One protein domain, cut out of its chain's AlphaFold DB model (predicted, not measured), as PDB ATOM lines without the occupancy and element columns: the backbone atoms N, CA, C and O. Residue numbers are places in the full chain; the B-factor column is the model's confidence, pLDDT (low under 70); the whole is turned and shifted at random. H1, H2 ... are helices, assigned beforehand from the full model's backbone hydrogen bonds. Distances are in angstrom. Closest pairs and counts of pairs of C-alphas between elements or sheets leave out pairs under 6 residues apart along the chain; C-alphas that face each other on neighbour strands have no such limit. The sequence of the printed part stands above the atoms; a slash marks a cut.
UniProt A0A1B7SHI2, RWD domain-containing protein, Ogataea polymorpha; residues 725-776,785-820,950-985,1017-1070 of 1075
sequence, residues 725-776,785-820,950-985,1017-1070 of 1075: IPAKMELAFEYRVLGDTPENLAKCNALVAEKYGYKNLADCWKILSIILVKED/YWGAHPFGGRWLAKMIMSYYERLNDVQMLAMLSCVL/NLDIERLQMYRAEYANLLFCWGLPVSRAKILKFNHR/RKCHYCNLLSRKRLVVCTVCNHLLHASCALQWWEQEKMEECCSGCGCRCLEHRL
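This is residues 725 to 776, 785 to 820, 950 to 985 and 1017 to 1070 of the 1075 residues of the protein "RWD domain-containing protein" of Ogataea polymorpha (UniProt A0A1B7SHI2). The domain is an elongated row of helical hairpins with a loop-rich lobe at one end. The hairpins H2 with H3 and H4 with H5 make the other end, the hairpin H6 with H7 packs on H5 in the middle, and the lobe, residues 1017 to 1070, has one named helix, H8. The printed part has 178 residues with eight named helices, H1 to H8 in order along the chain, and no named strand; the class is all helix. It is compact, with a radius of gyration of the C-alphas of 17.5 A, and spans 52 by 34 by 31 A.

The first helix, H1, is residues 731 to 734, with C-alpha 731 at (336.040, 314.381, 164.809). H2 is residues 742 to 755, 20.0 A long, and H3 is residues 759 to 771, 18.5 A. H4 is residues 793 to 806, 20.2 A, and H5 is residues 810 to 819. H6, the longest, is residues 953 to 969, 24.8 A, from C-alpha 953 at (360.655, 316.289, 161.072). H7 is residues 973 to 983, and H8 is residues 1042 to 1050, where C-alpha 1050 is at (336.976, 331.355, 181.971).

H1 touches H2, whose residues 749 to 753 alone take part; the closest C-alphas, of Glu 734 and Val 752, are 6.6 A apart. H2 and H3 form a hairpin at a shallow tilt of 16 degrees, opposite ways, with the C-alphas of Ala 750 and Ala 762 closest at 4.1 A. In the hairpin H4 and H5, residues 801 to 805 of H4 alone touch H5; the closest C-alphas, of Met 801 and Leu 813, are 6.5 A apart. H2 and H5 only just touch, with 3 pairs of C-alphas within 8 A, closest at Pro 742 and Val 819, 5.6 A. H5 touches H6 at a steep tilt of 59 degrees, with the C-alphas of Ala 814 and Arg 960 closest at 4.6 A. H6 and H7 form a hairpin at a shallow tilt of 7 degrees, with the C-alphas of Ala 964 and Arg 976 closest at 4.6 A. H7 and H8 only just touch, with 3 pairs within 8 A, closest at Val 974 and Ala 1042, 6.4 A. Every O i to N i+4 pair is within hydrogen-bond range in H2, H3, H5, H6 and H8, against 9 of 10 in H4 and 5 of 7 in H7; H1 is too short for such a pair.

The two C-alphas farthest apart, of Phe 791 and Glu 1055, are 52.4 A apart. Three cuts leave gaps of 12.0 A from C-alpha 776 to 785, 12.7 A from 820 to 950 and 15.7 A from 985 to 1017. Of the links that are printed whole, none is long. The mean pLDDT of the printed part is 73.1, and 72 residues are under 70, among them 785 to 794 and 1022 to 1070.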
ATOM      1  N   ILE A 725     335.467 316.482 151.385       79.25
ATOM      2  CA  ILE A 725     336.732 316.772 152.079       79.25
ATOM      3  C   ILE A 725     337.100 315.576 152.976       79.25
ATOM      4  O   ILE A 725     336.251 315.167 153.770       79.25
ATOM      5  N   PRO A 726     338.330 315.018 152.922       80.81
ATOM      6  CA  PRO A 726     338.731 313.909 153.797       80.81
ATOM      7  C   PRO A 726     338.623 314.258 155.287       80.81
ATOM      8  O   PRO A 726     337.991 313.532 156.050       80.81
ATOM      9  N   ALA A 727     339.163 315.418 155.673       84.12
ATOM     10  CA  ALA A 727     339.145 315.925 157.041       84.12
ATOM     11  C   ALA A 727     337.712 316.247 157.520       84.12
ATOM     12  O   ALA A 727     336.970 316.982 156.864       84.12
ATOM     13  N   LYS A 728     337.329 315.716 158.686       86.00
ATOM     14  CA  LYS A 728     335.994 315.819 159.288       86.00
ATOM     15  C   LYS A 728     336.015 316.702 160.536       86.00
ATOM     16  O   LYS A 728     336.659 316.393 161.543       86.00
ATOM     17  N   MET A 729     335.243 317.788 160.474       82.25
ATOM     18  CA  MET A 729     335.123 318.784 161.543       82.25
ATOM     19  C   MET A 729     334.545 318.195 162.840       82.25
ATOM     20  O   MET A 729     334.998 318.555 163.920       82.25
ATOM     21  N   GLU A 730     333.601 317.254 162.748       84.56
ATOM     22  CA  GLU A 730     333.000 316.561 163.902       84.56
ATOM     23  C   GLU A 730     334.049 315.841 164.763       84.56
ATOM     24  O   GLU A 730     334.127 316.063 165.971       84.56
ATOM     25  N   LEU A 731     334.943 315.075 164.127       85.88
ATOM     26  CA  LEU A 731     336.040 314.381 164.809       85.88
ATOM     27  C   LEU A 731     336.992 315.363 165.514       85.88
ATOM     28  O   LEU A 731     337.536 315.049 166.569       85.88
ATOM     29  N   ALA A 732     337.161 316.574 164.978       84.50
ATOM     30  CA  ALA A 732     338.035 317.600 165.546       84.50
ATOM     31  C   ALA A 732     337.513 318.246 166.847       84.50
ATOM     32  O   ALA A 732     338.291 318.915 167.537       84.50
ATOM     33  N   PHE A 733     336.238 318.045 167.203       81.94
ATOM     34  CA  PHE A 733     335.697 318.446 168.508       81.94
ATOM     35  C   PHE A 733     336.044 317.451 169.624       81.94
ATOM     36  O   PHE A 733     336.310 317.879 170.747       81.94
ATOM     37  N   GLU A 734     336.051 316.144 169.333       84.50
ATOM     38  CA  GLU A 734     336.159 315.087 170.354       84.50
ATOM     39  C   GLU A 734     337.512 314.347 170.375       84.50
ATOM     40  O   GLU A 734     337.861 313.744 171.393       84.50
ATOM     41  N   TYR A 735     338.309 314.417 169.302       87.56
ATOM     42  CA  TYR A 735     339.648 313.817 169.243       87.56
ATOM     43  C   TYR A 735     340.607 314.362 170.319       87.56
ATOM     44  O   TYR A 735     340.735 315.571 170.548       87.56
ATOM     45  N   ARG A 736     341.363 313.448 170.938       82.56
ATOM     46  CA  ARG A 736     342.371 313.727 171.968       82.56
ATOM     47  C   ARG A 736     343.790 313.633 171.406       82.56
ATOM     48  O   ARG A 736     344.099 312.778 170.580       82.56
ATOM     49  N   VAL A 737     344.659 314.518 171.902       76.88
ATOM     50  CA  VAL A 737     346.066 314.668 171.463       76.88
ATOM     51  C   VAL A 737     347.046 314.737 172.647       76.88
ATOM     52  O   VAL A 737     348.242 314.527 172.484       76.88
ATOM     53  N   LEU A 738     346.553 315.067 173.844       71.50
ATOM     54  CA  LEU A 738     347.326 315.282 175.069       71.50
ATOM     55  C   LEU A 738     346.456 314.881 176.270       71.50
ATOM     56  O   LEU A 738     345.281 315.252 176.290       71.50
ATOM     57  N   GLY A 739     347.036 314.205 177.265       62.19
ATOM     58  CA  GLY A 739     346.403 313.922 178.564       62.19
ATOM     59  C   GLY A 739     346.576 312.480 179.048       62.19
ATOM     60  O   GLY A 739     346.823 312.271 180.229       62.19
ATOM     61  N   ASP A 740     346.519 311.521 178.124       70.94
ATOM     62  CA  ASP A 740     346.585 310.075 178.378       70.94
ATOM     63  C   ASP A 740     347.842 309.452 177.721       70.94
ATOM     64  O   ASP A 740     348.558 310.126 176.974       70.94
ATOM     65  N   THR A 741     348.121 308.163 177.959       76.00
ATOM     66  CA  THR A 741     349.182 307.425 177.236       76.00
ATOM     67  C   THR A 741     348.862 307.304 175.733       76.00
ATOM     68  O   THR A 741     347.682 307.285 175.369       76.00
ATOM     69  N   PRO A 742     349.864 307.182 174.832       76.06
ATOM     70  CA  PRO A 742     349.635 307.130 173.379       76.06
ATOM     71  C   PRO A 742     348.641 306.049 172.933       76.06
ATOM     72  O   PRO A 742     347.796 306.298 172.073       76.06
ATOM     73  N   GLU A 743     348.680 304.876 173.568       79.06
ATOM     74  CA  GLU A 743     347.711 303.800 173.348       79.06
ATOM     75  C   GLU A 743     346.277 304.213 173.684       79.06
ATOM     76  O   GLU A 743     345.350 303.931 172.930       79.06
ATOM     77  N   ASN A 744     346.078 304.855 174.838       79.75
ATOM     78  CA  ASN A 744     344.755 305.200 175.340       79.75
ATOM     79  C   ASN A 744     344.193 306.420 174.597       79.75
ATOM     80  O   ASN A 744     342.989 306.472 174.350       79.75
ATOM     81  N   LEU A 745     345.058 307.324 174.118       83.25
ATOM     82  CA  LEU A 745     344.701 308.337 173.119       83.25
ATOM     83  C   LEU A 745     344.214 307.686 171.813       83.25
ATOM     84  O   LEU A 745     343.167 308.080 171.298       83.25
ATOM     85  N   ALA A 746     344.907 306.657 171.307       84.69
ATOM     86  CA  ALA A 746     344.471 305.913 170.122       84.69
ATOM     87  C   ALA A 746     343.131 305.179 170.352       84.69
ATOM     88  O   ALA A 746     342.225 305.315 169.532       84.69
ATOM     89  N   LYS A 747     342.948 304.496 171.495       85.00
ATOM     90  CA  LYS A 747     341.673 303.846 171.881       85.00
ATOM     91  C   LYS A 747     340.522 304.864 171.968       85.00
ATOM     92  O   LYS A 747     339.442 304.611 171.440       85.00
ATOM     93  N   CYS A 748     340.750 306.042 172.557       86.00
ATOM     94  CA  CYS A 748     339.747 307.115 172.604       86.00
ATOM     95  C   CYS A 748     339.387 307.636 171.203       86.00
ATOM     96  O   CYS A 748     338.206 307.781 170.891       86.00
ATOM     97  N   ASN A 749     340.381 307.890 170.349       89.38
ATOM     98  CA  ASN A 749     340.143 308.388 168.991       89.38
ATOM     99  C   ASN A 749     339.451 307.338 168.102       89.38
ATOM    100  O   ASN A 749     338.623 307.710 167.271       89.38
ATOM    101  N   ALA A 750     339.698 306.040 168.327       89.25
ATOM    102  CA  ALA A 750     338.947 304.958 167.690       89.25
ATOM    103  C   ALA A 750     337.452 305.015 168.032       89.25
ATOM    104  O   ALA A 750     336.619 305.014 167.129       89.25
ATOM    105  N   LEU A 751     337.113 305.120 169.323       89.56
ATOM    106  CA  LEU A 751     335.722 305.191 169.789       89.56
ATOM    107  C   LEU A 751     334.994 306.437 169.260       89.56
ATOM    108  O   LEU A 751     333.822 306.356 168.900       89.56
ATOM    109  N   VAL A 752     335.688 307.577 169.153       89.19
ATOM    110  CA  VAL A 752     335.144 308.790 168.516       89.19
ATOM    111  C   VAL A 752     334.893 308.557 167.021       89.19
ATOM    112  O   VAL A 752     333.805 308.854 166.535       89.19
ATOM    113  N   ALA A 753     335.844 307.981 166.281       88.44
ATOM    114  CA  ALA A 753     335.647 307.674 164.862       88.44
ATOM    115  C   ALA A 753     334.479 306.695 164.627       88.44
ATOM    116  O   ALA A 753     333.693 306.879 163.698       88.44
ATOM    117  N   GLU A 754     334.325 305.696 165.497       90.00
ATOM    118  CA  GLU A 754     333.254 304.695 165.458       90.00
ATOM    119  C   GLU A 754     331.876 305.300 165.777       90.00
ATOM    120  O   GLU A 754     330.910 305.026 165.065       90.00
ATOM    121  N   LYS A 755     331.800 306.209 166.761       90.56
ATOM    122  CA  LYS A 755     330.594 306.983 167.118       90.56
ATOM    123  C   LYS A 755     330.034 307.803 165.947       90.56
ATOM    124  O   LYS A 755     328.817 307.885 165.802       90.56
ATOM    125  N   TYR A 756     330.899 308.382 165.113       85.94
ATOM    126  CA  TYR A 756     330.509 309.114 163.896       85.94
ATOM    127  C   TYR A 756     330.438 308.215 162.638       85.94
ATOM    128  O   TYR A 756     330.310 308.709 161.522       85.94
ATOM    129  N   GLY A 757     330.501 306.885 162.794       84.69
ATOM    130  CA  GLY A 757     330.308 305.908 161.715       84.69
ATOM    131  C   GLY A 757     331.525 305.646 160.815       84.69
ATOM    132  O   GLY A 757     331.444 304.823 159.901       84.69
ATOM    133  N   TYR A 758     332.673 306.280 161.069       86.38
ATOM    134  CA  TYR A 758     333.882 306.173 160.246       86.38
ATOM    135  C   TYR A 758     334.717 304.926 160.582       86.38
ATOM    136  O   TYR A 758     335.854 305.029 161.049       86.38
ATOM    137  N   LYS A 759     334.162 303.737 160.306       86.81
ATOM    138  CA  LYS A 759     334.769 302.424 160.614       86.81
ATOM    139  C   LYS A 759     336.246 302.324 160.217       86.81
ATOM    140  O   LYS A 759     337.079 302.075 161.076       86.81
ATOM    141  N   ASN A 760     336.593 302.655 158.971       86.25
ATOM    142  CA  ASN A 760     337.977 302.584 158.480       86.25
ATOM    143  C   ASN A 760     338.962 303.430 159.318       86.25
ATOM    144  O   ASN A 760     340.102 303.020 159.518       86.25
ATOM    145  N   LEU A 761     338.539 304.599 159.820       87.69
ATOM    146  CA  LEU A 761     339.368 305.427 160.706       87.69
ATOM    147  C   LEU A 761     339.464 304.811 162.107       87.69
ATOM    148  O   LEU A 761     340.547 304.784 162.691       87.69
ATOM    149  N   ALA A 762     338.350 304.292 162.631       88.38
ATOM    150  CA  ALA A 762     338.317 303.605 163.918       88.38
ATOM    151  C   ALA A 762     339.231 302.373 163.929       88.38
ATOM    152  O   ALA A 762     339.987 302.182 164.878       88.38
ATOM    153  N   ASP A 763     339.225 301.579 162.861       89.06
ATOM    154  CA  ASP A 763     340.013 300.352 162.760       89.06
ATOM    155  C   ASP A 763     341.515 300.644 162.607       89.06
ATOM    156  O   ASP A 763     342.333 299.993 163.260       89.06
ATOM    157  N   CYS A 764     341.903 301.699 161.878       88.69
ATOM    158  CA  CYS A 764     343.288 302.181 161.886       88.69
ATOM    159  C   CYS A 764     343.739 302.658 163.280       88.69
ATOM    160  O   CYS A 764     344.850 302.329 163.703       88.69
ATOM    161  N   TRP A 765     342.889 303.365 164.037       89.31
ATOM    162  CA  TRP A 765     343.194 303.730 165.427       89.31
ATOM    163  C   TRP A 765     343.268 302.512 166.366       89.31
ATOM    164  O   TRP A 765     344.160 302.465 167.217       89.31
ATOM    165  N   LYS A 766     342.403 301.500 166.192       87.44
ATOM    166  CA  LYS A 766     342.466 300.223 166.933       87.44
ATOM    167  C   LYS A 766     343.800 299.516 166.671       87.44
ATOM    168  O   LYS A 766     344.496 299.195 167.631       87.44
ATOM    169  N   ILE A 767     344.212 299.373 165.407       86.25
ATOM    170  CA  ILE A 767     345.513 298.796 165.013       86.25
ATOM    171  C   ILE A 767     346.678 299.541 165.683       86.25
ATOM    172  O   ILE A 767     347.541 298.918 166.301       86.25
ATOM    173  N   LEU A 768     346.683 300.876 165.637       82.38
ATOM    174  CA  LEU A 768     347.724 301.689 166.276       82.38
ATOM    175  C   LEU A 768     347.756 301.525 167.800       82.38
ATOM    176  O   LEU A 768     348.837 301.503 168.383       82.38
ATOM    177  N   SER A 769     346.601 301.344 168.446       82.25
ATOM    178  CA  SER A 769     346.548 301.095 169.888       82.25
ATOM    179  C   SER A 769     347.138 299.748 170.319       82.25
ATOM    180  O   SER A 769     347.541 299.627 171.471       82.25
ATOM    181  N   ILE A 770     347.220 298.770 169.407       80.44
ATOM    182  CA  ILE A 770     347.867 297.464 169.624       80.44
ATOM    183  C   ILE A 770     349.383 297.566 169.378       80.44
ATOM    184  O   ILE A 770     350.174 296.946 170.082       80.44
ATOM    185  N   ILE A 771     349.799 298.378 168.401       77.19
ATOM    186  CA  ILE A 771     351.215 298.633 168.087       77.19
ATOM    187  C   ILE A 771     351.918 299.414 169.207       77.19
ATOM    188  O   ILE A 771     353.100 299.193 169.456       77.19
ATOM    189  N   LEU A 772     351.211 300.343 169.855       73.62
ATOM    190  CA  LEU A 772     351.784 301.268 170.837       73.62
ATOM    191  C   LEU A 772     351.932 300.695 172.256       73.62
ATOM    192  O   LEU A 772     352.451 301.407 173.113       73.62
ATOM    193  N   VAL A 773     351.489 299.454 172.499       73.50
ATOM    194  CA  VAL A 773     351.536 298.811 173.823       73.50
ATOM    195  C   VAL A 773     352.975 298.668 174.308       73.50
ATOM    196  O   VAL A 773     353.801 298.049 173.633       73.50
ATOM    197  N   LYS A 774     353.256 299.229 175.487       61.81
ATOM    198  CA  LYS A 774     354.545 299.094 176.176       61.81
ATOM    199  C   LYS A 774     354.530 297.985 177.231       61.81
ATOM    200  O   LYS A 774     353.479 297.499 177.640       61.81
ATOM    201  N   GLU A 775     355.726 297.586 177.649       54.38
ATOM    202  CA  GLU A 775     355.948 296.617 178.721       54.38
ATOM    203  C   GLU A 775     355.802 297.288 180.095       54.38
ATOM    204  O   GLU A 775     356.749 297.884 180.603       54.38
ATOM    205  N   ASP A 776     354.622 297.163 180.704       46.62
ATOM    206  CA  ASP A 776     354.418 297.409 182.136       46.62
ATOM    207  C   ASP A 776     354.491 296.059 182.890       46.62
ATOM    208  O   ASP A 776     353.508 295.325 182.984       46.62
ATOM    209  N   TYR A 785     354.298 291.139 171.276       60.97
ATOM    210  CA  TYR A 785     354.304 292.603 171.189       60.97
ATOM    211  C   TYR A 785     354.676 293.109 169.785       60.97
ATOM    212  O   TYR A 785     355.843 293.156 169.393       60.97
ATOM    213  N   TRP A 786     353.673 293.570 169.032       64.25
ATOM    214  CA  TRP A 786     353.854 294.120 167.679       64.25
ATOM    215  C   TRP A 786     354.725 295.385 167.617       64.25
ATOM    216  O   TRP A 786     355.300 295.665 166.562       64.25
ATOM    217  N   GLY A 787     354.836 296.144 168.712       60.59
ATOM    218  CA  GLY A 787     355.627 297.378 168.778       60.59
ATOM    219  C   GLY A 787     357.137 297.162 168.624       60.59
ATOM    220  O   GLY A 787     357.786 297.932 167.919       60.59
ATOM    221  N   ALA A 788     357.676 296.094 169.225       58.25
ATOM    222  CA  ALA A 788     359.105 295.760 169.194       58.25
ATOM    223  C   ALA A 788     359.523 294.945 167.952       58.25
ATOM    224  O   ALA A 788     360.702 294.894 167.604       58.25
ATOM    225  N   HIS A 789     358.573 294.310 167.260       63.78
ATOM    226  CA  HIS A 789     358.870 293.453 166.113       63.78
ATOM    227  C   HIS A 789     359.388 294.268 164.901       63.78
ATOM    228  O   HIS A 789     358.700 295.208 164.485       63.78
ATOM    229  N   PRO A 790     360.520 293.903 164.253       58.53
ATOM    230  CA  PRO A 790     361.115 294.693 163.162       58.53
ATOM    231  C   PRO A 790     360.175 294.970 161.977       58.53
ATOM    232  O   PRO A 790     360.143 296.080 161.447       58.53
ATOM    233  N   PHE A 791     359.355 293.981 161.599       58.25
ATOM    234  CA  PHE A 791     358.335 294.110 160.546       58.25
ATOM    235  C   PHE A 791     356.969 294.594 161.066       58.25
ATOM    236  O   PHE A 791     356.035 294.760 160.287       58.25
ATOM    237  N   GLY A 792     356.834 294.783 162.382       62.47
ATOM    238  CA  GLY A 792     355.629 295.267 163.047       62.47
ATOM    239  C   GLY A 792     355.576 296.794 163.079       62.47
ATOM    240  O   GLY A 792     355.379 297.441 162.050       62.47
ATOM    241  N   GLY A 793     355.734 297.373 164.272       65.75
ATOM    242  CA  GLY A 793     355.414 298.774 164.549       65.75
ATOM    243  C   GLY A 793     356.050 299.794 163.602       65.75
ATOM    244  O   GLY A 793     355.329 300.611 163.027       65.75
ATOM    245  N   ARG A 794     357.374 299.736 163.385       69.44
ATOM    246  CA  ARG A 794     358.095 300.716 162.543       69.44
ATOM    247  C   ARG A 794     357.661 300.664 161.069       69.44
ATOM    248  O   ARG A 794     357.398 301.706 160.468       69.44
ATOM    249  N   TRP A 795     357.549 299.468 160.484       75.06
ATOM    250  CA  TRP A 795     357.134 299.309 159.083       75.06
ATOM    251  C   TRP A 795     355.656 299.674 158.883       75.06
ATOM    252  O   TRP A 795     355.326 300.464 157.994       75.06
ATOM    253  N   LEU A 796     354.771 299.168 159.745       78.69
ATOM    254  CA  LEU A 796     353.331 299.382 159.620       78.69
ATOM    255  C   LEU A 796     352.938 300.848 159.867       78.69
ATOM    256  O   LEU A 796     352.136 301.391 159.109       78.69
ATOM    257  N   ALA A 797     353.560 301.542 160.829       76.88
ATOM    258  CA  ALA A 797     353.347 302.980 161.026       76.88
ATOM    259  C   ALA A 797     353.738 303.804 159.783       76.88
ATOM    260  O   ALA A 797     352.990 304.692 159.364       76.88
ATOM    261  N   LYS A 798     354.866 303.472 159.132       77.62
ATOM    262  CA  LYS A 798     355.302 304.113 157.880       77.62
ATOM    263  C   LYS A 798     354.323 303.856 156.727       77.62
ATOM    264  O   LYS A 798     354.013 304.778 155.971       77.62
ATOM    265  N   MET A 799     353.792 302.636 156.617       81.81
ATOM    266  CA  MET A 799     352.782 302.285 155.610       81.81
ATOM    267  C   MET A 799     351.440 302.995 155.841       81.81
ATOM    268  O   MET A 799     350.839 303.467 154.876       81.81
ATOM    269  N   ILE A 800     350.999 303.142 157.096       84.69
ATOM    270  CA  ILE A 800     349.786 303.894 157.460       84.69
ATOM    271  C   ILE A 800     349.938 305.379 157.093       84.69
ATOM    272  O   ILE A 800     349.049 305.942 156.454       84.69
ATOM    273  N   MET A 801     351.079 306.006 157.404       83.94
ATOM    274  CA  MET A 801     351.359 307.389 156.983       83.94
ATOM    275  C   MET A 801     351.324 307.523 155.449       83.94
ATOM    276  O   MET A 801     350.605 308.366 154.922       83.94
ATOM    277  N   SER A 802     352.001 306.634 154.711       85.12
ATOM    278  CA  SER A 802     352.015 306.648 153.236       85.12
ATOM    279  C   SER A 802     350.650 306.331 152.584       85.12
ATOM    280  O   SER A 802     350.406 306.661 151.419       85.12
ATOM    281  N   TYR A 803     349.727 305.698 153.311       88.38
ATOM    282  CA  TYR A 803     348.336 305.543 152.884       88.38
ATOM    283  C   TYR A 803     347.565 306.866 152.996       88.38
ATOM    284  O   TYR A 803     347.004 307.322 152.000       88.38
ATOM    285  N   TYR A 804     347.607 307.534 154.153       88.56
ATOM    286  CA  TYR A 804     346.912 308.815 154.343       88.56
ATOM    287  C   TYR A 804     347.539 309.982 153.561       88.56
ATOM    288  O   TYR A 804     346.809 310.885 153.154       88.56
ATOM    289  N   GLU A 805     348.839 309.931 153.246       86.88
ATOM    290  CA  GLU A 805     349.477 310.838 152.274       86.88
ATOM    291  C   GLU A 805     348.830 310.727 150.886       86.88
ATOM    292  O   GLU A 805     348.486 311.744 150.291       86.88
ATOM    293  N   ARG A 806     348.575 309.508 150.388       88.06
ATOM    294  CA  ARG A 806     347.908 309.301 149.086       88.06
ATOM    295  C   ARG A 806     346.429 309.697 149.083       88.06
ATOM    296  O   ARG A 806     345.895 309.990 148.018       88.06
ATOM    297  N   LEU A 807     345.782 309.728 150.248       83.12
ATOM    298  CA  LEU A 807     344.415 310.238 150.421       83.12
ATOM    299  C   LEU A 807     344.350 311.753 150.693       83.12
ATOM    300  O   LEU A 807     343.254 312.302 150.763       83.12
ATOM    301  N   ASN A 808     345.496 312.428 150.856       85.62
ATOM    302  CA  ASN A 808     345.596 313.822 151.306       85.62
ATOM    303  C   ASN A 808     344.848 314.109 152.632       85.62
ATOM    304  O   ASN A 808     344.353 315.218 152.849       85.62
ATOM    305  N   ASP A 809     344.768 313.133 153.545       88.75
ATOM    306  CA  ASP A 809     344.115 313.318 154.847       88.75
ATOM    307  C   ASP A 809     345.056 314.009 155.847       88.75
ATOM    308  O   ASP A 809     345.700 313.394 156.701       88.75
ATOM    309  N   VAL A 810     345.127 315.336 155.729       89.06
ATOM    310  CA  VAL A 810     345.942 316.204 156.593       89.06
ATOM    311  C   VAL A 810     345.543 316.084 158.074       89.06
ATOM    312  O   VAL A 810     346.400 316.236 158.944       89.06
ATOM    313  N   GLN A 811     344.278 315.769 158.385       89.88
ATOM    314  CA  GLN A 811     343.817 315.593 159.764       89.88
ATOM    315  C   GLN A 811     344.383 314.311 160.371       89.88
ATOM    316  O   GLN A 811     344.968 314.368 161.454       89.88
ATOM    317  N   MET A 812     344.267 313.173 159.681       89.44
ATOM    318  CA  MET A 812     344.866 311.925 160.155       89.44
ATOM    319  C   MET A 812     346.390 312.034 160.218       89.44
ATOM    320  O   MET A 812     346.959 311.716 161.257       89.44
ATOM    321  N   LEU A 813     347.062 312.578 159.198       89.19
ATOM    322  CA  LEU A 813     348.523 312.764 159.219       89.19
ATOM    323  C   LEU A 813     348.997 313.634 160.393       89.19
ATOM    324  O   LEU A 813     349.956 313.278 161.081       89.19
ATOM    325  N   ALA A 814     348.308 314.744 160.677       88.00
ATOM    326  CA  ALA A 814     348.618 315.585 161.828       88.00
ATOM    327  C   ALA A 814     348.405 314.838 163.155       88.00
ATOM    328  O   ALA A 814     349.301 314.839 164.001       88.00
ATOM    329  N   MET A 815     347.269 314.155 163.324       88.25
ATOM    330  CA  MET A 815     346.948 313.390 164.536       88.25
ATOM    331  C   MET A 815     347.938 312.240 164.781       88.25
ATOM    332  O   MET A 815     348.467 312.111 165.887       88.25
ATOM    333  N   LEU A 816     348.246 311.451 163.748       86.88
ATOM    334  CA  LEU A 816     349.246 310.379 163.784       86.88
ATOM    335  C   LEU A 816     350.622 310.928 164.167       86.88
ATOM    336  O   LEU A 816     351.262 310.404 165.076       86.88
ATOM    337  N   SER A 817     351.047 312.036 163.551       84.50
ATOM    338  CA  SER A 817     352.328 312.668 163.877       84.50
ATOM    339  C   SER A 817     352.419 313.144 165.330       84.50
ATOM    340  O   SER A 817     353.524 313.261 165.850       84.50
ATOM    341  N   CYS A 818     351.299 313.451 165.994       82.12
ATOM    342  CA  CYS A 818     351.281 313.832 167.405       82.12
ATOM    343  C   CYS A 818     351.366 312.606 168.326       82.12
ATOM    344  O   CYS A 818     352.156 312.621 169.266       82.12
ATOM    345  N   VAL A 819     350.603 311.544 168.043       80.25
ATOM    346  CA  VAL A 819     350.561 310.323 168.876       80.25
ATOM    347  C   VAL A 819     351.840 309.482 168.741       80.25
ATOM    348  O   VAL A 819     352.293 308.905 169.725       80.25
ATOM    349  N   LEU A 820     352.450 309.441 167.551       76.00
ATOM    350  CA  LEU A 820     353.663 308.657 167.269       76.00
ATOM    351  C   LEU A 820     354.980 309.388 167.606       76.00
ATOM    352  O   LEU A 820     356.054 308.807 167.469       76.00
ATOM    353  N   ASN A 950     362.961 307.836 160.357       52.88
ATOM    354  CA  ASN A 950     363.218 307.932 158.916       52.88
ATOM    355  C   ASN A 950     362.149 308.783 158.184       52.88
ATOM    356  O   ASN A 950     361.873 308.567 157.001       52.88
ATOM    357  N   LEU A 951     361.501 309.720 158.888       56.62
ATOM    358  CA  LEU A 951     360.544 310.685 158.334       56.62
ATOM    359  C   LEU A 951     360.995 312.117 158.646       56.62
ATOM    360  O   LEU A 951     361.349 312.425 159.784       56.62
ATOM    361  N   ASP A 952     360.956 313.001 157.645       62.59
ATOM    362  CA  ASP A 952     361.399 314.388 157.804       62.59
ATOM    363  C   ASP A 952     360.587 315.094 158.902       62.59
ATOM    364  O   ASP A 952     359.374 315.293 158.780       62.59
ATOM    365  N   ILE A 953     361.266 315.535 159.963       69.56
ATOM    366  CA  ILE A 953     360.655 316.289 161.072       69.56
ATOM    367  C   ILE A 953     359.926 317.538 160.549       69.56
ATOM    368  O   ILE A 953     358.866 317.894 161.062       69.56
ATOM    369  N   GLU A 954     360.445 318.153 159.483       70.19
ATOM    370  CA  GLU A 954     359.834 319.291 158.790       70.19
ATOM    371  C   GLU A 954     358.491 318.924 158.125       70.19
ATOM    372  O   GLU A 954     357.522 319.669 158.269       70.19
ATOM    373  N   ARG A 955     358.361 317.744 157.493       78.44
ATOM    374  CA  ARG A 955     357.075 317.266 156.936       78.44
ATOM    375  C   ARG A 955     356.036 317.059 158.034       78.44
ATOM    376  O   ARG A 955     354.896 317.497 157.896       78.44
ATOM    377  N   LEU A 956     356.437 316.450 159.152       79.62
ATOM    378  CA  LEU A 956     355.556 316.267 160.310       79.62
ATOM    379  C   LEU A 956     355.113 317.620 160.896       79.62
ATOM    380  O   LEU A 956     353.942 317.795 161.232       79.62
ATOM    381  N   GLN A 957     356.017 318.604 160.955       80.44
ATOM    382  CA  GLN A 957     355.680 319.977 161.336       80.44
ATOM    383  C   GLN A 957     354.701 320.637 160.349       80.44
ATOM    384  O   GLN A 957     353.777 321.316 160.804       80.44
ATOM    385  N   MET A 958     354.846 320.412 159.037       82.56
ATOM    386  CA  MET A 958     353.929 320.927 158.011       82.56
ATOM    387  C   MET A 958     352.515 320.346 158.138       82.56
ATOM    388  O   MET A 958     351.562 321.122 158.179       82.56
ATOM    389  N   TYR A 959     352.345 319.024 158.292       87.56
ATOM    390  CA  TYR A 959     351.006 318.427 158.467       87.56
ATOM    391  C   TYR A 959     350.282 319.010 159.692       87.56
ATOM    392  O   TYR A 959     349.115 319.403 159.613       87.56
ATOM    393  N   ARG A 960     350.999 319.160 160.815       87.44
ATOM    394  CA  ARG A 960     350.488 319.805 162.036       87.44
ATOM    395  C   ARG A 960     350.145 321.282 161.825       87.44
ATOM    396  O   ARG A 960     349.163 321.755 162.395       87.44
ATOM    397  N   ALA A 961     350.925 322.010 161.023       84.62
ATOM    398  CA  ALA A 961     350.690 323.422 160.722       84.62
ATOM    399  C   ALA A 961     349.448 323.634 159.837       84.62
ATOM    400  O   ALA A 961     348.645 324.520 160.131       84.62
ATOM    401  N   GLU A 962     349.235 322.796 158.819       86.62
ATOM    402  CA  GLU A 962     348.054 322.917 157.958       86.62
ATOM    403  C   GLU A 962     346.771 322.433 158.633       86.62
ATOM    404  O   GLU A 962     345.746 323.116 158.558       86.62
ATOM    405  N   TYR A 963     346.812 321.351 159.416       89.50
ATOM    406  CA  TYR A 963     345.652 320.994 160.239       89.50
ATOM    407  C   TYR A 963     345.347 322.077 161.291       89.50
ATOM    408  O   TYR A 963     344.187 322.418 161.520       89.50
ATOM    409  N   ALA A 964     346.368 322.726 161.860       85.25
ATOM    410  CA  ALA A 964     346.179 323.900 162.709       85.25
ATOM    411  C   ALA A 964     345.543 325.097 161.966       85.25
ATOM    412  O   ALA A 964     344.822 325.882 162.592       85.25
ATOM    413  N   ASN A 965     345.758 325.257 160.655       84.12
ATOM    414  CA  ASN A 965     345.062 326.253 159.830       84.12
ATOM    415  C   ASN A 965     343.588 325.883 159.609       84.12
ATOM    416  O   ASN A 965     342.726 326.732 159.842       84.12
ATOM    417  N   LEU A 966     343.281 324.620 159.293       83.69
ATOM    418  CA  LEU A 966     341.900 324.122 159.208       83.69
ATOM    419  C   LEU A 966     341.136 324.328 160.529       83.69
ATOM    420  O   LEU A 966     340.045 324.894 160.529       83.69
ATOM    421  N   LEU A 967     341.750 324.000 161.671       82.75
ATOM    422  CA  LEU A 967     341.168 324.223 163.001       82.75
ATOM    423  C   LEU A 967     340.871 325.704 163.298       82.75
ATOM    424  O   LEU A 967     339.895 326.001 163.983       82.75
ATOM    425  N   PHE A 968     341.663 326.650 162.783       80.06
ATOM    426  CA  PHE A 968     341.339 328.082 162.893       80.06
ATOM    427  C   PHE A 968     340.136 328.461 162.021       80.06
ATOM    428  O   PHE A 968     339.248 329.180 162.481       80.06
ATOM    429  N   CYS A 969     340.069 327.943 160.792       75.81
ATOM    430  CA  CYS A 969     338.926 328.138 159.899       75.81
ATOM    431  C   CYS A 969     337.618 327.566 160.473       75.81
ATOM    432  O   CYS A 969     336.567 328.168 160.273       75.81
ATOM    433  N   TRP A 970     337.692 326.467 161.229       78.38
ATOM    434  CA  TRP A 970     336.564 325.845 161.940       78.38
ATOM    435  C   TRP A 970     336.280 326.449 163.331       78.38
ATOM    436  O   TRP A 970     335.425 325.949 164.056       78.38
ATOM    437  N   GLY A 971     336.979 327.516 163.740       73.38
ATOM    438  CA  GLY A 971     336.709 328.198 165.015       73.38
ATOM    439  C   GLY A 971     337.183 327.452 166.271       73.38
ATOM    440  O   GLY A 971     336.650 327.685 167.357       73.38
ATOM    441  N   LEU A 972     338.202 326.591 166.152       78.06
ATOM    442  CA  LEU A 972     338.796 325.782 167.228       78.06
ATOM    443  C   LEU A 972     340.219 326.260 167.623       78.06
ATOM    444  O   LEU A 972     341.189 325.497 167.520       78.06
ATOM    445  N   PRO A 973     340.395 327.507 168.120       73.12
ATOM    446  CA  PRO A 973     341.716 328.077 168.408       73.12
ATOM    447  C   PRO A 973     342.470 327.334 169.526       73.12
ATOM    448  O   PRO A 973     343.698 327.272 169.505       73.12
ATOM    449  N   VAL A 974     341.756 326.729 170.482       74.88
ATOM    450  CA  VAL A 974     342.359 325.946 171.576       74.88
ATOM    451  C   VAL A 974     342.925 324.617 171.055       74.88
ATOM    452  O   VAL A 974     344.045 324.252 171.410       74.88
ATOM    453  N   SER A 975     342.210 323.919 170.164       79.50
ATOM    454  CA  SER A 975     342.710 322.697 169.514       79.50
ATOM    455  C   SER A 975     343.905 322.998 168.604       79.50
ATOM    456  O   SER A 975     344.911 322.293 168.661       79.50
ATOM    457  N   ARG A 976     343.856 324.113 167.857       82.69
ATOM    458  CA  ARG A 976     345.004 324.653 167.105       82.69
ATOM    459  C   ARG A 976     346.238 324.833 167.996       82.69
ATOM    460  O   ARG A 976     347.316 324.361 167.641       82.69
ATOM    461  N   ALA A 977     346.095 325.468 169.161       75.25
ATOM    462  CA  ALA A 977     347.211 325.682 170.083       75.25
ATOM    463  C   ALA A 977     347.777 324.369 170.659       75.25
ATOM    464  O   ALA A 977     348.997 324.229 170.762       75.25
ATOM    465  N   LYS A 978     346.922 323.380 170.973       77.44
ATOM    466  CA  LYS A 978     347.357 322.041 171.426       77.44
ATOM    467  C   LYS A 978     348.261 321.345 170.399       77.44
ATOM    468  O   LYS A 978     349.252 320.741 170.798       77.44
ATOM    469  N   ILE A 979     347.948 321.448 169.105       81.75
ATOM    470  CA  ILE A 979     348.704 320.785 168.026       81.75
ATOM    471  C   ILE A 979     349.979 321.557 167.665       81.75
ATOM    472  O   ILE A 979     351.042 320.953 167.535       81.75
ATOM    473  N   LEU A 980     349.929 322.894 167.604       77.44
ATOM    474  CA  LEU A 980     351.124 323.711 167.346       77.44
ATOM    475  C   LEU A 980     352.207 323.568 168.434       77.44
ATOM    476  O   LEU A 980     353.383 323.774 168.131       77.44
ATOM    477  N   LYS A 981     351.855 323.137 169.659       71.38
ATOM    478  CA  LYS A 981     352.825 322.798 170.723       71.38
ATOM    479  C   LYS A 981     353.886 321.787 170.254       71.38
ATOM    480  O   LYS A 981     355.038 321.876 170.657       71.38
ATOM    481  N   PHE A 982     353.520 320.844 169.382       71.31
ATOM    482  CA  PHE A 982     354.414 319.781 168.909       71.31
ATOM    483  C   PHE A 982     355.483 320.271 167.911       71.31
ATOM    484  O   PHE A 982     356.400 319.516 167.582       71.31
ATOM    485  N   ASN A 983     355.387 321.510 167.412       71.94
ATOM    486  CA  ASN A 983     356.318 322.048 166.415       71.94
ATOM    487  C   ASN A 983     357.494 322.829 167.022       71.94
ATOM    488  O   ASN A 983     358.480 323.061 166.325       71.94
ATOM    489  N   HIS A 984     357.431 323.205 168.300       61.75
ATOM    490  CA  HIS A 984     358.500 323.943 168.974       61.75
ATOM    491  C   HIS A 984     359.403 322.989 169.769       61.75
ATOM    492  O   HIS A 984     358.963 322.361 170.730       61.75
ATOM    493  N   ARG A 985     360.682 322.891 169.382       50.81
ATOM    494  CA  ARG A 985     361.708 322.183 170.166       50.81
ATOM    495  C   ARG A 985     362.159 323.044 171.347       50.81
ATOM    496  O   ARG A 985     362.434 324.229 171.177       50.81
ATOM    497  N   ARG A1017     356.443 337.492 166.440       59.12
ATOM    498  CA  ARG A1017     355.708 336.291 166.857       59.12
ATOM    499  C   ARG A1017     354.207 336.466 166.595       59.12
ATOM    500  O   ARG A1017     353.529 337.263 167.250       59.12
ATOM    501  N   LYS A1018     353.689 335.699 165.632       64.81
ATOM    502  CA  LYS A1018     352.249 335.552 165.391       64.81
ATOM    503  C   LYS A1018     351.610 334.831 166.579       64.81
ATOM    504  O   LYS A1018     352.178 333.878 167.104       64.81
ATOM    505  N   CYS A1019     350.429 335.277 166.986       69.56
ATOM    506  CA  CYS A1019     349.633 334.644 168.029       69.56
ATOM    507  C   CYS A1019     349.204 333.233 167.594       69.56
ATOM    508  O   CYS A1019     348.552 333.073 166.559       69.56
ATOM    509  N   HIS A1020     349.514 332.210 168.396       70.00
ATOM    510  CA  HIS A1020     349.184 330.811 168.090       70.00
ATOM    511  C   HIS A1020     347.681 330.573 167.880       70.00
ATOM    512  O   HIS A1020     347.317 329.749 167.042       70.00
ATOM    513  N   TYR A1021     346.817 331.328 168.567       73.31
ATOM    514  CA  TYR A1021     345.358 331.174 168.527       73.31
ATOM    515  C   TYR A1021     344.691 331.779 167.277       73.31
ATOM    516  O   TYR A1021     343.705 331.226 166.798       73.31
ATOM    517  N   CYS A1022     345.203 332.895 166.737       67.81
ATOM    518  CA  CYS A1022     344.552 333.644 165.643       67.81
ATOM    519  C   CYS A1022     345.452 334.030 164.461       67.81
ATOM    520  O   CYS A1022     344.990 334.683 163.529       67.81
ATOM    521  N   ASN A1023     346.737 333.674 164.499       68.69
ATOM    522  CA  ASN A1023     347.751 333.978 163.482       68.69
ATOM    523  C   ASN A1023     348.054 335.481 163.246       68.69
ATOM    524  O   ASN A1023     348.908 335.807 162.422       68.69
ATOM    525  N   LEU A1024     347.408 336.404 163.973       69.06
ATOM    526  CA  LEU A1024     347.707 337.842 163.923       69.06
ATOM    527  C   LEU A1024     349.056 338.162 164.581       69.06
ATOM    528  O   LEU A1024     349.477 337.499 165.528       69.06
ATOM    529  N   LEU A1025     349.712 339.220 164.104       66.31
ATOM    530  CA  LEU A1025     350.948 339.742 164.691       66.31
ATOM    531  C   LEU A1025     350.679 340.300 166.095       66.31
ATOM    532  O   LEU A1025     349.781 341.124 166.277       66.31
ATOM    533  N   SER A1026     351.466 339.867 167.077       61.12
ATOM    534  CA  SER A1026     351.323 340.308 168.467       61.12
ATOM    535  C   SER A1026     351.848 341.741 168.621       61.12
ATOM    536  O   SER A1026     353.004 342.008 168.298       61.12
ATOM    537  N   ARG A1027     350.991 342.675 169.061       57.00
ATOM    538  CA  ARG A1027     351.284 344.127 169.111       57.00
ATOM    539  C   ARG A1027     351.486 344.685 170.524       57.00
ATOM    540  O   ARG A1027     352.017 345.782 170.660       57.00
ATOM    541  N   LYS A1028     351.048 343.968 171.563       56.88
ATOM    542  CA  LYS A1028     351.222 344.332 172.980       56.88
ATOM    543  C   LYS A1028     352.336 343.490 173.624       56.88
ATOM    544  O   LYS A1028     352.950 342.655 172.964       56.88
ATOM    545  N   ARG A1029     352.606 343.716 174.919       53.44
ATOM    546  CA  ARG A1029     353.531 342.881 175.711       53.44
ATOM    547  C   ARG A1029     353.103 341.407 175.651       53.44
ATOM    548  O   ARG A1029     351.910 341.109 175.637       53.44
ATOM    549  N   LEU A1030     354.086 340.511 175.616       56.03
ATOM    550  CA  LEU A1030     353.889 339.066 175.498       56.03
ATOM    551  C   LEU A1030     353.937 338.401 176.878       56.03
ATOM    552  O   LEU A1030     354.824 338.717 177.669       56.03
ATOM    553  N   VAL A1031     353.049 337.439 177.128       53.75
ATOM    554  CA  VAL A1031     353.152 336.515 178.269       53.75
ATOM    555  C   VAL A1031     353.698 335.182 177.755       53.75
ATOM    556  O   VAL A1031     353.069 334.524 176.926       53.75
ATOM    557  N   VAL A1032     354.893 334.804 178.212       54.38
ATOM    558  CA  VAL A1032     355.608 333.591 177.785       54.38
ATOM    559  C   VAL A1032     355.780 332.661 178.983       54.38
ATOM    560  O   VAL A1032     356.165 333.100 180.062       54.38
ATOM    561  N   CYS A1033     355.496 331.372 178.800       47.00
ATOM    562  CA  CYS A1033     355.715 330.359 179.828       47.00
ATOM    563  C   CYS A1033     357.199 329.968 179.872       47.00
ATOM    564  O   CYS A1033     357.717 329.409 178.904       47.00
ATOM    565  N   THR A1034     357.864 330.220 180.998       43.06
ATOM    566  CA  THR A1034     359.303 329.962 181.209       43.06
ATOM    567  C   THR A1034     359.697 328.491 181.056       43.06
ATOM    568  O   THR A1034     360.794 328.207 180.596       43.06
ATOM    569  N   VAL A1035     358.791 327.555 181.355       41.06
ATOM    570  CA  VAL A1035     359.036 326.099 181.275       41.06
ATOM    571  C   VAL A1035     359.110 325.583 179.828       41.06
ATOM    572  O   VAL A1035     359.646 324.509 179.578       41.06
ATOM    573  N   CYS A1036     358.541 326.300 178.852       45.84
ATOM    574  CA  CYS A1036     358.416 325.783 177.483       45.84
ATOM    575  C   CYS A1036     358.546 326.825 176.361       45.84
ATOM    576  O   CYS A1036     358.320 326.489 175.200       45.84
ATOM    577  N   ASN A1037     358.855 328.085 176.684       43.84
ATOM    578  CA  ASN A1037     358.992 329.224 175.764       43.84
ATOM    579  C   ASN A1037     357.787 329.507 174.822       43.84
ATOM    580  O   ASN A1037     357.895 330.301 173.876       43.84
ATOM    581  N   HIS A1038     356.614 328.925 175.113       47.50
ATOM    582  CA  HIS A1038     355.344 329.168 174.414       47.50
ATOM    583  C   HIS A1038     354.609 330.418 174.926       47.50
ATOM    584  O   HIS A1038     354.734 330.801 176.090       47.50
ATOM    585  N   LEU A1039     353.755 331.002 174.074       50.34
ATOM    586  CA  LEU A1039     352.817 332.079 174.426       50.34
ATOM    587  C   LEU A1039     351.604 331.534 175.211       50.34
ATOM    588  O   LEU A1039     350.487 331.480 174.692       50.34
ATOM    589  N   LEU A1040     351.869 331.164 176.469       54.03
ATOM    590  CA  LEU A1040     350.966 330.557 177.456       54.03
ATOM    591  C   LEU A1040     350.515 329.111 177.132       54.03
ATOM    592  O   LEU A1040     350.308 328.736 175.979       54.03
ATOM    593  N   HIS A1041     350.356 328.271 178.163       57.81
ATOM    594  CA  HIS A1041     349.773 326.930 178.013       57.81
ATOM    595  C   HIS A1041     348.276 327.005 177.678       57.81
ATOM    596  O   HIS A1041     347.573 327.868 178.194       57.81
ATOM    597  N   ALA A1042     347.760 326.047 176.900       60.31
ATOM    598  CA  ALA A1042     346.339 326.000 176.533       60.31
ATOM    599  C   ALA A1042     345.385 325.880 177.745       60.31
ATOM    600  O   ALA A1042     344.273 326.392 177.692       60.31
ATOM    601  N   SER A1043     345.819 325.248 178.843       60.47
ATOM    602  CA  SER A1043     345.084 325.209 180.118       60.47
ATOM    603  C   SER A1043     345.054 326.573 180.813       60.47
ATOM    604  O   SER A1043     343.993 327.041 181.206       60.47
ATOM    605  N   CYS A1044     346.197 327.252 180.901       60.53
ATOM    606  CA  CYS A1044     346.293 328.607 181.449       60.53
ATOM    607  C   CYS A1044     345.551 329.644 180.583       60.53
ATOM    608  O   CYS A1044     345.032 330.620 181.108       60.53
ATOM    609  N   ALA A1045     345.453 329.428 179.266       63.50
ATOM    610  CA  ALA A1045     344.653 330.267 178.374       63.50
ATOM    611  C   ALA A1045     343.142 330.073 178.597       63.50
ATOM    612  O   ALA A1045     342.409 331.056 178.648       63.50
ATOM    613  N   LEU A1046     342.681 328.832 178.814       65.19
ATOM    614  CA  LEU A1046     341.314 328.582 179.290       65.19
ATOM    615  C   LEU A1046     341.074 329.279 180.637       65.19
ATOM    616  O   LEU A1046     340.078 329.974 180.779       65.19
ATOM    617  N   GLN A1047     342.018 329.204 181.579       64.62
ATOM    618  CA  GLN A1047     341.913 329.880 182.878       64.62
ATOM    619  C   GLN A1047     341.779 331.415 182.755       64.62
ATOM    620  O   GLN A1047     340.869 332.000 183.341       64.62
ATOM    621  N   TRP A1048     342.619 332.049 181.932       66.94
ATOM    622  CA  TRP A1048     342.579 333.485 181.602       66.94
ATOM    623  C   TRP A1048     341.225 333.932 181.012       66.94
ATOM    624  O   TRP A1048     340.740 335.032 181.282       66.94
ATOM    625  N   TRP A1049     340.578 333.072 180.222       68.56
ATOM    626  CA  TRP A1049     339.281 333.375 179.610       68.56
ATOM    627  C   TRP A1049     338.070 333.013 180.485       68.56
ATOM    628  O   TRP A1049     337.084 333.746 180.480       68.56
ATOM    629  N   GLU A1050     338.122 331.910 181.233       66.56
ATOM    630  CA  GLU A1050     336.976 331.355 181.971       66.56
ATOM    631  C   GLU A1050     336.934 331.803 183.441       66.56
ATOM    632  O   GLU A1050     335.851 332.087 183.954       66.56
ATOM    633  N   GLN A1051     338.088 331.914 184.115       57.53
ATOM    634  CA  GLN A1051     338.170 332.381 185.507       57.53
ATOM    635  C   GLN A1051     338.371 333.900 185.586       57.53
ATOM    636  O   GLN A1051     337.624 334.577 186.290       57.53
ATOM    637  N   GLU A1052     339.336 334.445 184.840       58.78
ATOM    638  CA  GLU A1052     339.670 335.882 184.886       58.78
ATOM    639  C   GLU A1052     338.779 336.746 183.969       58.78
ATOM    640  O   GLU A1052     338.792 337.971 184.072       58.78
ATOM    641  N   LYS A1053     337.963 336.120 183.102       60.34
ATOM    642  CA  LYS A1053     336.999 336.768 182.181       60.34
ATOM    643  C   LYS A1053     337.610 337.835 181.255       60.34
ATOM    644  O   LYS A1053     336.921 338.757 180.818       60.34
ATOM    645  N   MET A1054     338.895 337.713 180.930       59.94
ATOM    646  CA  MET A1054     339.625 338.713 180.148       59.94
ATOM    647  C   MET A1054     339.245 338.657 178.659       59.94
ATOM    648  O   MET A1054     339.506 337.668 177.979       59.94
ATOM    649  N   GLU A1055     338.668 339.735 178.117       62.66
ATOM    650  CA  GLU A1055     338.252 339.787 176.702       62.66
ATOM    651  C   GLU A1055     339.428 339.692 175.710       62.66
ATOM    652  O   GLU A1055     339.290 339.155 174.607       62.66
ATOM    653  N   GLU A1056     340.592 340.243 176.069       67.44
ATOM    654  CA  GLU A1056     341.774 340.222 175.207       67.44
ATOM    655  C   GLU A1056     342.508 338.876 175.269       67.44
ATOM    656  O   GLU A1056     342.671 338.262 176.321       67.44
ATOM    657  N   CYS A1057     343.016 338.416 174.126       68.94
ATOM    658  CA  CYS A1057     343.825 337.203 174.060       68.94
ATOM    659  C   CYS A1057     345.183 337.346 174.770       68.94
ATOM    660  O   CYS A1057     345.976 338.245 174.468       68.94
ATOM    661  N   CYS A1058     345.477 336.364 175.626       64.38
ATOM    662  CA  CYS A1058     346.683 336.236 176.445       64.38
ATOM    663  C   CYS A1058     348.019 336.303 175.675       64.38
ATOM    664  O   CYS A1058     349.051 336.625 176.258       64.38
ATOM    665  N   SER A1059     348.032 336.035 174.365       65.50
ATOM    666  CA  SER A1059     349.242 336.135 173.531       65.50
ATOM    667  C   SER A1059     349.610 337.569 173.108       65.50
ATOM    668  O   SER A1059     350.582 337.745 172.379       65.50
ATOM    669  N   GLY A1060     348.854 338.600 173.506       65.12
ATOM    670  CA  GLY A1060     349.217 340.002 173.246       65.12
ATOM    671  C   GLY A1060     348.885 340.526 171.837       65.12
ATOM    672  O   GLY A1060     349.408 341.561 171.419       65.12
ATOM    673  N   CYS A1061     347.992 339.866 171.089       65.94
ATOM    674  CA  CYS A1061     347.476 340.401 169.815       65.94
ATOM    675  C   CYS A1061     346.548 341.619 169.983       65.94
ATOM    676  O   CYS A1061     346.290 342.307 168.999       65.94
ATOM    677  N   GLY A1062     346.017 341.872 171.191       64.25
ATOM    678  CA  GLY A1062     344.961 342.872 171.413       64.25
ATOM    679  C   GLY A1062     343.645 342.512 170.712       64.25
ATOM    680  O   GLY A1062     342.945 343.391 170.222       64.25
ATOM    681  N   CYS A1063     343.353 341.215 170.580       68.50
ATOM    682  CA  CYS A1063     342.266 340.689 169.761       68.50
ATOM    683  C   CYS A1063     341.415 339.673 170.544       68.50
ATOM    684  O   CYS A1063     341.949 338.856 171.299       68.50
ATOM    685  N   ARG A1064     340.087 339.722 170.369       67.88
ATOM    686  CA  ARG A1064     339.117 338.893 171.107       67.88
ATOM    687  C   ARG A1064     338.987 337.490 170.490       67.88
ATOM    688  O   ARG A1064     338.035 337.192 169.772       67.88
ATOM    689  N   CYS A1065     339.977 336.625 170.726       63.50
ATOM    690  CA  CYS A1065     340.079 335.312 170.064       63.50
ATOM    691  C   CYS A1065     338.871 334.378 170.261       63.50
ATOM    692  O   CYS A1065     338.611 333.570 169.373       63.50
ATOM    693  N   LEU A1066     338.137 334.476 171.376       59.53
ATOM    694  CA  LEU A1066     336.962 333.632 171.632       59.53
ATOM    695  C   LEU A1066     335.652 334.180 171.046       59.53
ATOM    696  O   LEU A1066     334.811 333.377 170.647       59.53
ATOM    697  N   GLU A1067     335.472 335.500 170.905       53.12
ATOM    698  CA  GLU A1067     334.247 336.067 170.300       53.12
ATOM    699  C   GLU A1067     334.068 335.673 168.826       53.12
ATOM    700  O   GLU A1067     332.947 335.628 168.313       53.12
ATOM    701  N   HIS A1068     335.160 335.298 168.152       49.62
ATOM    702  CA  HIS A1068     335.106 334.726 166.808       49.62
ATOM    703  C   HIS A1068     334.283 333.425 166.708       49.62
ATOM    704  O   HIS A1068     333.914 333.068 165.590       49.62
ATOM    705  N   ARG A1069     333.916 332.773 167.829       44.69
ATOM    706  CA  ARG A1069     332.915 331.685 167.857       44.69
ATOM    707  C   ARG A1069     331.577 332.080 167.227       44.69
ATOM    708  O   ARG A1069     330.958 331.248 166.580       44.69
ATOM    709  N   LEU A1070     331.109 333.314 167.438       35.38
ATOM    710  CA  LEU A1070     329.718 333.682 167.131       35.38
ATOM    711  C   LEU A1070     329.558 334.274 165.723       35.38
ATOM    712  O   LEU A1070     328.667 333.873 164.981       35.38
TER     713      LEU A1070